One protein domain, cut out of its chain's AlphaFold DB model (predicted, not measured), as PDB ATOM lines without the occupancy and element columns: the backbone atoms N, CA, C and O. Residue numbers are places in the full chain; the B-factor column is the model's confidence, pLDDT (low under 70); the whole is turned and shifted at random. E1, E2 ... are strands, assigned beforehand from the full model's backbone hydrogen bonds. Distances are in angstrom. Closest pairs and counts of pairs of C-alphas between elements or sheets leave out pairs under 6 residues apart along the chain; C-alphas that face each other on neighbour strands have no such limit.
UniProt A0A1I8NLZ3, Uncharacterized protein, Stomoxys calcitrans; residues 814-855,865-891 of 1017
ATOM      1  N   PRO A 814      -5.603  65.408 -28.861       43.41
ATOM      2  CA  PRO A 814      -5.987  64.743 -30.102       43.41
ATOM      3  C   PRO A 814      -7.250  63.883 -29.906       43.41
ATOM      4  O   PRO A 814      -7.533  63.446 -28.784       43.41
ATOM      5  N   PRO A 815      -8.031  63.624 -30.970       50.69
ATOM      6  CA  PRO A 815      -9.170  62.714 -30.907       50.69
ATOM      7  C   PRO A 815      -8.705  61.262 -30.692       50.69
ATOM      8  O   PRO A 815      -7.708  60.833 -31.267       50.69
ATOM      9  N   SER A 816      -9.482  60.470 -29.943       49.75
ATOM     10  CA  SER A 816      -9.183  59.080 -29.507       49.75
ATOM     11  C   SER A 816      -8.972  58.032 -30.617       49.75
ATOM     12  O   SER A 816      -8.863  56.839 -30.348       49.75
ATOM     13  N   ASN A 817      -8.983  58.453 -31.880       69.31
ATOM     14  CA  ASN A 817      -8.931  57.587 -33.055       69.31
ATOM     15  C   ASN A 817      -7.662  57.829 -33.895       69.31
ATOM     16  O   ASN A 817      -7.519  57.243 -34.966       69.31
ATOM     17  N   GLU A 818      -6.764  58.711 -33.446       81.56
ATOM     18  CA  GLU A 818      -5.495  58.988 -34.118       81.56
ATOM     19  C   GLU A 818      -4.502  57.829 -33.919       81.56
ATOM     20  O   GLU A 818      -4.342  57.302 -32.814       81.56
ATOM     21  N   ILE A 819      -3.846  57.413 -35.006       83.88
ATOM     22  CA  ILE A 819      -2.835  56.349 -35.010       83.88
ATOM     23  C   ILE A 819      -1.467  57.008 -35.168       83.88
ATOM     24  O   ILE A 819      -1.205  57.672 -36.168       83.88
ATOM     25  N   VAL A 820      -0.595  56.804 -34.185       86.44
ATOM     26  CA  VAL A 820       0.779  57.307 -34.171       86.44
ATOM     27  C   VAL A 820       1.703  56.202 -34.673       86.44
ATOM     28  O   VAL A 820       1.824  55.154 -34.036       86.44
ATOM     29  N   CYS A 821       2.357  56.440 -35.807       90.50
ATOM     30  CA  CYS A 821       3.350  55.542 -36.391       90.50
ATOM     31  C   CYS A 821       4.765  56.067 -36.129       90.50
ATOM     32  O   CYS A 821       5.072  57.218 -36.430       90.50
ATOM     33  N   ASN A 822       5.629  55.219 -35.567       87.00
ATOM     34  CA  ASN A 822       7.041  55.514 -35.339       87.00
ATOM     35  C   ASN A 822       7.904  54.665 -36.277       87.00
ATOM     36  O   ASN A 822       7.891  53.435 -36.187       87.00
ATOM     37  N   THR A 823       8.683  55.306 -37.146       85.62
ATOM     38  CA  THR A 823       9.675  54.622 -37.986       85.62
ATOM     39  C   THR A 823      10.982  54.431 -37.217       85.62
ATOM     40  O   THR A 823      11.532  55.388 -36.671       85.62
ATOM     41  N   MET A 824      11.513  53.209 -37.195       83.88
ATOM     42  CA  MET A 824      12.803  52.873 -36.595       83.88
ATOM     43  C   MET A 824      13.654  52.028 -37.544       83.88
ATOM     44  O   MET A 824      13.167  51.103 -38.188       83.88
ATOM     45  N   LYS A 825      14.949  52.336 -37.611       87.00
ATOM     46  CA  LYS A 825      15.917  51.621 -38.448       87.00
ATOM     47  C   LYS A 825      16.419  50.374 -37.733       87.00
ATOM     48  O   LYS A 825      16.936  50.468 -36.620       87.00
ATOM     49  N   ILE A 826      16.288  49.218 -38.379       87.75
ATOM     50  CA  ILE A 826      16.793  47.934 -37.884       87.75
ATOM     51  C   ILE A 826      17.658  47.241 -38.935       87.75
ATOM     52  O   ILE A 826      17.364  47.273 -40.126       87.75
ATOM     53  N   ASN A 827      18.719  46.572 -38.488       87.44
ATOM     54  CA  ASN A 827      19.557  45.753 -39.361       87.44
ATOM     55  C   ASN A 827      18.988  44.332 -39.420       87.44
ATOM     56  O   ASN A 827      19.014  43.617 -38.417       87.44
ATOM     57  N   GLN A 828      18.492  43.919 -40.586       89.81
ATOM     58  CA  GLN A 828      18.064  42.544 -40.857       89.81
ATOM     59  C   GLN A 828      19.083  41.837 -41.754       89.81
ATOM     60  O   GLN A 828      19.707  42.458 -42.607       89.81
ATOM     61  N   THR A 829      19.257  40.529 -41.596       85.06
ATOM     62  CA  THR A 829      20.094  39.733 -42.505       85.06
ATOM     63  C   THR A 829      19.407  39.580 -43.867       85.06
ATOM     64  O   THR A 829      18.211  39.296 -43.907       85.06
ATOM     65  N   ASP A 830      20.138  39.727 -44.980       91.00
ATOM     66  CA  ASP A 830      19.587  39.485 -46.326       91.00
ATOM     67  C   ASP A 830      19.121  38.016 -46.439       91.00
ATOM     68  O   ASP A 830      19.935  37.101 -46.271       91.00
ATOM     69  N   PRO A 831      17.831  37.746 -46.732       82.62
ATOM     70  CA  PRO A 831      17.305  36.382 -46.802       82.62
ATOM     71  C   PRO A 831      17.900  35.540 -47.945       82.62
ATOM     72  O   PRO A 831      17.679  34.330 -47.977       82.62
ATOM     73  N   ASN A 832      18.652  36.149 -48.868       87.06
ATOM     74  CA  ASN A 832      19.354  35.475 -49.964       87.06
ATOM     75  C   ASN A 832      20.872  35.373 -49.729       87.06
ATOM     76  O   ASN A 832      21.546  34.619 -50.430       87.06
ATOM     77  N   ASP A 833      21.423  36.129 -48.775       86.50
ATOM     78  CA  ASP A 833      22.854  36.171 -48.469       86.50
ATOM     79  C   ASP A 833      23.079  36.446 -46.978       86.50
ATOM     80  O   ASP A 833      23.165  37.590 -46.531       86.50
ATOM     81  N   SER A 834      23.261  35.376 -46.202       78.81
ATOM     82  CA  SER A 834      23.440  35.465 -44.750       78.81
ATOM     83  C   SER A 834      24.723  36.180 -44.296       78.81
ATOM     84  O   SER A 834      24.981  36.241 -43.095       78.81
ATOM     85  N   THR A 835      25.551  36.683 -45.221       86.00
ATOM     86  CA  THR A 835      26.729  37.511 -44.920       86.00
ATOM     87  C   THR A 835      26.456  39.014 -45.014       86.00
ATOM     88  O   THR A 835      27.282  39.802 -44.552       86.00
ATOM     89  N   LYS A 836      25.304  39.430 -45.561       83.94
ATOM     90  CA  LYS A 836      24.902  40.840 -45.649       83.94
ATOM     91  C   LYS A 836      23.879  41.217 -44.581       83.94
ATOM     92  O   LYS A 836      22.946  40.468 -44.295       83.94
ATOM     93  N   LEU A 837      24.024  42.435 -44.068       84.44
ATOM     94  CA  LEU A 837      22.984  43.141 -43.326       84.44
ATOM     95  C   LEU A 837      22.357  44.198 -44.241       84.44
ATOM     96  O   LEU A 837      23.066  44.919 -44.942       84.44
ATOM     97  N   LEU A 838      21.032  44.266 -44.219       93.50
ATOM     98  CA  LEU A 838      20.201  45.274 -44.854       93.50
ATOM     99  C   LEU A 838      19.665  46.199 -43.762       93.50
ATOM    100  O   LEU A 838      19.113  45.730 -42.765       93.50
ATOM    101  N   GLU A 839      19.805  47.505 -43.958       90.31
ATOM    102  CA  GLU A 839      19.139  48.502 -43.124       90.31
ATOM    103  C   GLU A 839      17.677  48.614 -43.582       90.31
ATOM    104  O   GLU A 839      17.405  48.925 -44.742       90.31
ATOM    105  N   VAL A 840      16.737  48.305 -42.689       91.12
ATOM    106  CA  VAL A 840      15.296  48.275 -42.963       91.12
ATOM    107  C   VAL A 840      14.595  49.277 -42.052       91.12
ATOM    108  O   VAL A 840      14.726  49.215 -40.829       91.12
ATOM    109  N   ASP A 841      13.821  50.180 -42.649       87.56
ATOM    110  CA  ASP A 841      12.910  51.061 -41.923       87.56
ATOM    111  C   ASP A 841      11.669  50.248 -41.493       87.56
ATOM    112  O   ASP A 841      10.847  49.856 -42.321       87.56
ATOM    113  N   GLN A 842      11.533  49.950 -40.197       89.25
ATOM    114  CA  GLN A 842      10.340  49.321 -39.622       89.25
ATOM    115  C   GLN A 842       9.408  50.400 -39.064       89.25
ATOM    116  O   GLN A 842       9.832  51.238 -38.272       89.25
ATOM    117  N   GLU A 843       8.131  50.367 -39.440       90.00
ATOM    118  CA  GLU A 843       7.130  51.341 -38.998       90.00
ATOM    119  C   GLU A 843       6.161  50.697 -37.994       90.00
ATOM    120  O   GLU A 843       5.412  49.780 -38.326       90.00
ATOM    121  N   LEU A 844       6.207  51.152 -36.739       87.19
ATOM    122  CA  LEU A 844       5.390  50.636 -35.640       87.19
ATOM    123  C   LEU A 844       4.253  51.612 -35.325       87.19
ATOM    124  O   LEU A 844       4.480  52.682 -34.759       87.19
ATOM    125  N   CYS A 845       3.030  51.227 -35.689       89.81
ATOM    126  CA  CYS A 845       1.819  52.026 -35.515       89.81
ATOM    127  C   CYS A 845       1.008  51.597 -34.285       89.81
ATOM    128  O   CYS A 845       0.665  50.424 -34.136       89.81
ATOM    129  N   TYR A 846       0.632  52.564 -33.445       89.62
ATOM    130  CA  TYR A 846      -0.195  52.363 -32.251       89.62
ATOM    131  C   TYR A 846      -1.307  53.422 -32.176       89.62
ATOM    132  O   TYR A 846      -1.073  54.568 -32.562       89.62
ATOM    133  N   PRO A 847      -2.498  53.117 -31.628       85.69
ATOM    134  CA  PRO A 847      -3.461  54.153 -31.250       85.69
ATOM    135  C   PRO A 847      -2.836  55.129 -30.242       85.69
ATOM    136  O   PRO A 847      -2.146  54.692 -29.318       85.69
ATOM    137  N   ALA A 848      -3.097  56.432 -30.371       74.56
ATOM    138  CA  ALA A 848      -2.503  57.466 -29.513       74.56
ATOM    139  C   ALA A 848      -2.741  57.218 -28.005       74.56
ATOM    140  O   ALA A 848      -1.850  57.438 -27.180       74.56
ATOM    141  N   ASP A 849      -3.908  56.672 -27.645       73.25
ATOM    142  CA  ASP A 849      -4.270  56.314 -26.267       73.25
ATOM    143  C   ASP A 849      -3.438  55.159 -25.676       73.25
ATOM    144  O   ASP A 849      -3.395  54.987 -24.455       73.25
ATOM    145  N   PHE A 850      -2.743  54.371 -26.503       75.94
ATOM    146  CA  PHE A 850      -1.881  53.273 -26.050       75.94
ATOM    147  C   PHE A 850      -0.583  53.798 -25.414       75.94
ATOM    148  O   PHE A 850      -0.145  53.302 -24.376       75.94
ATOM    149  N   LEU A 851      -0.017  54.874 -25.976       65.62
ATOM    150  CA  LEU A 851       1.204  55.526 -25.477       65.62
ATOM    151  C   LEU A 851       1.008  56.227 -24.119       65.62
ATOM    152  O   LEU A 851       1.983  56.569 -23.455       65.62
ATOM    153  N   ARG A 852      -0.242  56.416 -23.673       61.00
ATOM    154  CA  ARG A 852      -0.576  56.953 -22.342       61.00
ATOM    155  C   ARG A 852      -0.580  55.901 -21.227       61.00
ATOM    156  O   ARG A 852      -0.644  56.281 -20.061       61.00
ATOM    157  N   GLN A 853      -0.559  54.609 -21.560       68.38
ATOM    158  CA  GLN A 853      -0.829  53.523 -20.603       68.38
ATOM    159  C   GLN A 853       0.420  52.752 -20.150       68.38
ATOM    160  O   GLN A 853       0.369  52.082 -19.121       68.38
ATOM    161  N   PHE A 854       1.543  52.872 -20.867       64.56
ATOM    162  CA  PHE A 854       2.777  52.137 -20.575       64.56
ATOM    163  C   PHE A 854       3.999  53.069 -20.541       64.56
ATOM    164  O   PHE A 854       4.138  53.918 -21.424       64.56
ATOM    165  N   PRO A 855       4.904  52.935 -19.550       53.44
ATOM    166  CA  PRO A 855       6.151  53.692 -19.526       53.44
ATOM    167  C   PRO A 855       7.126  53.190 -20.612       53.44
ATOM    168  O   PRO A 855       7.052  52.022 -21.010       53.44
ATOM    169  N   ASP A 865       1.831  43.382 -37.776       50.91
ATOM    170  CA  ASP A 865       3.076  43.787 -38.432       50.91
ATOM    171  C   ASP A 865       2.810  44.268 -39.869       50.91
ATOM    172  O   ASP A 865       2.389  43.498 -40.743       50.91
ATOM    173  N   CYS A 866       3.093  45.549 -40.115       52.28
ATOM    174  CA  CYS A 866       3.156  46.158 -41.442       52.28
ATOM    175  C   CYS A 866       4.607  46.520 -41.778       52.28
ATOM    176  O   CYS A 866       5.244  47.308 -41.085       52.28
ATOM    177  N   TYR A 867       5.127  45.957 -42.866       59.66
ATOM    178  CA  TYR A 867       6.481  46.203 -43.355       59.66
ATOM    179  C   TYR A 867       6.453  47.148 -44.557       59.66
ATOM    180  O   TYR A 867       5.823  46.833 -45.571       59.66
ATOM    181  N   ARG A 868       7.187  48.262 -44.466       63.59
ATOM    182  CA  ARG A 868       7.432  49.212 -45.559       63.59
ATOM    183  C   ARG A 868       8.862  49.043 -46.070       63.59
ATOM    184  O   ARG A 868       9.805  49.598 -45.523       63.59
ATOM    185  N   MET A 869       9.042  48.213 -47.095       63.69
ATOM    186  CA  MET A 869      10.371  47.874 -47.616       63.69
ATOM    187  C   MET A 869      10.775  48.815 -48.754       63.69
ATOM    188  O   MET A 869      10.202  48.742 -49.840       63.69
ATOM    189  N   ASN A 870      11.804  49.634 -48.535       55.44
ATOM    190  CA  ASN A 870      12.442  50.452 -49.571       55.44
ATOM    191  C   ASN A 870      13.622  49.695 -50.200       55.44
ATOM    192  O   ASN A 870      14.766  49.805 -49.760       55.44
ATOM    193  N   ILE A 871      13.353  48.901 -51.239       70.81
ATOM    194  CA  ILE A 871      14.379  48.096 -51.912       70.81
ATOM    195  C   ILE A 871      15.096  48.966 -52.948       70.81
ATOM    196  O   ILE A 871      14.516  49.331 -53.967       70.81
ATOM    197  N   THR A 872      16.371  49.283 -52.716       57.66
ATOM    198  CA  THR A 872      17.203  49.988 -53.706       57.66
ATOM    199  C   THR A 872      17.890  48.969 -54.617       57.66
ATOM    200  O   THR A 872      18.878  48.346 -54.230       57.66
ATOM    201  N   GLN A 873      17.362  48.777 -55.826       52.72
ATOM    202  CA  GLN A 873      17.850  47.807 -56.806       52.72
ATOM    203  C   GLN A 873      18.622  48.506 -57.935       52.72
ATOM    204  O   GLN A 873      18.172  49.508 -58.485       52.72
ATOM    205  N   THR A 874      19.786  47.980 -58.316       47.25
ATOM    206  CA  THR A 874      20.536  48.488 -59.478       47.25
ATOM    207  C   THR A 874      19.814  48.127 -60.778       47.25
ATOM    208  O   THR A 874      19.415  46.975 -60.960       47.25
ATOM    209  N   ASP A 875      19.665  49.089 -61.688       64.12
ATOM    210  CA  ASP A 875      19.044  48.875 -63.000       64.12
ATOM    211  C   ASP A 875      19.869  47.857 -63.824       64.12
ATOM    212  O   ASP A 875      21.048  48.103 -64.112       64.12
ATOM    213  N   PRO A 876      19.287  46.708 -64.230       45.25
ATOM    214  CA  PRO A 876      20.010  45.658 -64.946       45.25
ATOM    215  C   PRO A 876      20.422  46.045 -66.378       45.25
ATOM    216  O   PRO A 876      21.195  45.308 -66.989       45.25
ATOM    217  N   GLN A 877      19.938  47.169 -66.924       53.75
ATOM    218  CA  GLN A 877      20.405  47.725 -68.201       53.75
ATOM    219  C   GLN A 877      21.345  48.930 -68.033       53.75
ATOM    220  O   GLN A 877      22.067  49.265 -68.973       53.75
ATOM    221  N   ASN A 878      21.397  49.556 -66.853       60.88
ATOM    222  CA  ASN A 878      22.253  50.711 -66.583       60.88
ATOM    223  C   ASN A 878      22.798  50.693 -65.145       60.88
ATOM    224  O   ASN A 878      22.196  51.246 -64.230       60.88
ATOM    225  N   ALA A 879      24.004  50.151 -64.961       57.69
ATOM    226  CA  ALA A 879      24.653  50.016 -63.649       57.69
ATOM    227  C   ALA A 879      24.928  51.340 -62.892       57.69
ATOM    228  O   ALA A 879      25.380  51.302 -61.750       57.69
ATOM    229  N   THR A 880      24.673  52.500 -63.509       60.59
ATOM    230  CA  THR A 880      24.731  53.829 -62.870       60.59
ATOM    231  C   THR A 880      23.389  54.302 -62.296       60.59
ATOM    232  O   THR A 880      23.378  55.268 -61.537       60.59
ATOM    233  N   ASN A 881      22.274  53.639 -62.619       41.12
ATOM    234  CA  ASN A 881      20.950  53.945 -62.080       41.12
ATOM    235  C   ASN A 881      20.616  53.031 -60.890       41.12
ATOM    236  O   ASN A 881      20.681  51.802 -60.983       41.12
ATOM    237  N   LEU A 882      20.186  53.643 -59.787       57.16
ATOM    238  CA  LEU A 882      19.565  52.961 -58.654       57.16
ATOM    239  C   LEU A 882      18.056  53.218 -58.704       57.16
ATOM    240  O   LEU A 882      17.618  54.366 -58.668       57.16
ATOM    241  N   ILE A 883      17.271  52.151 -58.793       60.19
ATOM    242  CA  ILE A 883      15.810  52.185 -58.764       60.19
ATOM    243  C   ILE A 883      15.377  51.892 -57.328       60.19
ATOM    244  O   ILE A 883      15.650  50.813 -56.804       60.19
ATOM    245  N   GLN A 884      14.693  52.837 -56.688       50.84
ATOM    246  CA  GLN A 884      14.015  52.579 -55.420       50.84
ATOM    247  C   GLN A 884      12.638  51.971 -55.695       50.84
ATOM    248  O   GLN A 884      11.834  52.534 -56.435       50.84
ATOM    249  N   VAL A 885      12.385  50.806 -55.104       57.78
ATOM    250  CA  VAL A 885      11.120  50.075 -55.180       57.78
ATOM    251  C   VAL A 885      10.536  50.002 -53.774       57.78
ATOM    252  O   VAL A 885      10.998  49.218 -52.944       57.78
ATOM    253  N   GLU A 886       9.522  50.824 -53.506       67.69
ATOM    254  CA  GLU A 886       8.736  50.729 -52.275       67.69
ATOM    255  C   GLU A 886       7.786  49.523 -52.352       67.69
ATOM    256  O   GLU A 886       7.075  49.329 -53.344       67.69
ATOM    257  N   LYS A 887       7.752  48.707 -51.295       64.19
ATOM    258  CA  LYS A 887       6.842  47.565 -51.176       64.19
ATOM    259  C   LYS A 887       6.260  47.462 -49.768       64.19
ATOM    260  O   LYS A 887       6.952  47.074 -48.827       64.19
ATOM    261  N   ASN A 888       4.957  47.707 -49.669       56.44
ATOM    262  CA  ASN A 888       4.194  47.616 -48.426       56.44
ATOM    263  C   ASN A 888       3.545  46.230 -48.281       56.44
ATOM    264  O   ASN A 888       2.882  45.750 -49.202       56.44
ATOM    265  N   VAL A 889       3.759  45.567 -47.140       58.44
ATOM    266  CA  VAL A 889       3.231  44.225 -46.834       58.44
ATOM    267  C   VAL A 889       2.781  44.167 -45.374       58.44
ATOM    268  O   VAL A 889       3.615  44.192 -44.476       58.44
ATOM    269  N   CYS A 890       1.476  44.042 -45.135       53.34
ATOM    270  CA  CYS A 890       0.916  43.819 -43.799       53.34
ATOM    271  C   CYS A 890       0.463  42.367 -43.634       53.34
ATOM    272  O   CYS A 890      -0.192  41.822 -44.527       53.34
ATOM    273  N   TYR A 891       0.753  41.765 -42.481       51.72
ATOM    274  CA  TYR A 891       0.280  40.427 -42.123       51.72
ATOM    275  C   TYR A 891      -0.729  40.506 -40.969       51.72
ATOM    276  O   TYR A 891      -0.415  41.083 -39.927       51.72
TER     277      TYR A 891
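This is residues 814 to 855 and 865 to 891 of the 1017 residues of an uncharacterized protein of Stomoxys calcitrans (UniProt A0A1I8NLZ3). Two long two-stranded hairpins, E1 with E2 and E3 with E4, come together partway along E2, near the start of E3, and splay apart toward their turns like a fork. Residues 848 to 855 lie at the end of the first hairpin away from its turn. The printed part has 69 residues with no named helix and four strands, E1, E2, E3, E4 along the chain, in two antiparallel sheets of two strands; the class is all strand. It is only just extended, close to loose, with a radius of gyration of the C-alphas of 16.6 A, and a rod spanning 50 by 25 by 20 A.

E1, residues 819 to 830, is 30.3 A long and begins at C-alpha 819 (-2.835, 56.349, -35.010); it bends by 61 degrees at residue 827. E2, residues 833 to 847, is 36.2 A long and bends by 91 degrees at residue 836. E3, residues 865 to 875, is 29.7 A long. E4, residues 878 to 891, is 34.5 A long, bends by 76 degrees at residue 881 and ends at C-alpha 891 (0.280, 40.427, -42.123).

E1 and E2 form a hairpin, antiparallel at 170 degrees, with N 824 and O 842 within hydrogen-bond range at 2.8 A. E3 and E4 form a hairpin, antiparallel at 166 degrees, with N 871 and O 885 within hydrogen-bond range at 2.9 A. The closest C-alphas of E2 and E3, those of Gln 842 and Tyr 867, are 6.2 A apart. E1 is apart from E3 and E4, and E2 from E4.

The two C-alphas farthest apart, those of Gln 853 and Gln 877, are 52.4 A apart. Residues 856 to 864 are not printed, with 21.6 A between C-alphas 855 and 865. The links E1 to E2 and E3 to E4 are tight. Mean pLDDT of the printed part is 70.9; residues 814 to 817, 851 to 855, 865 to 870 and 872 to 891 are under 70.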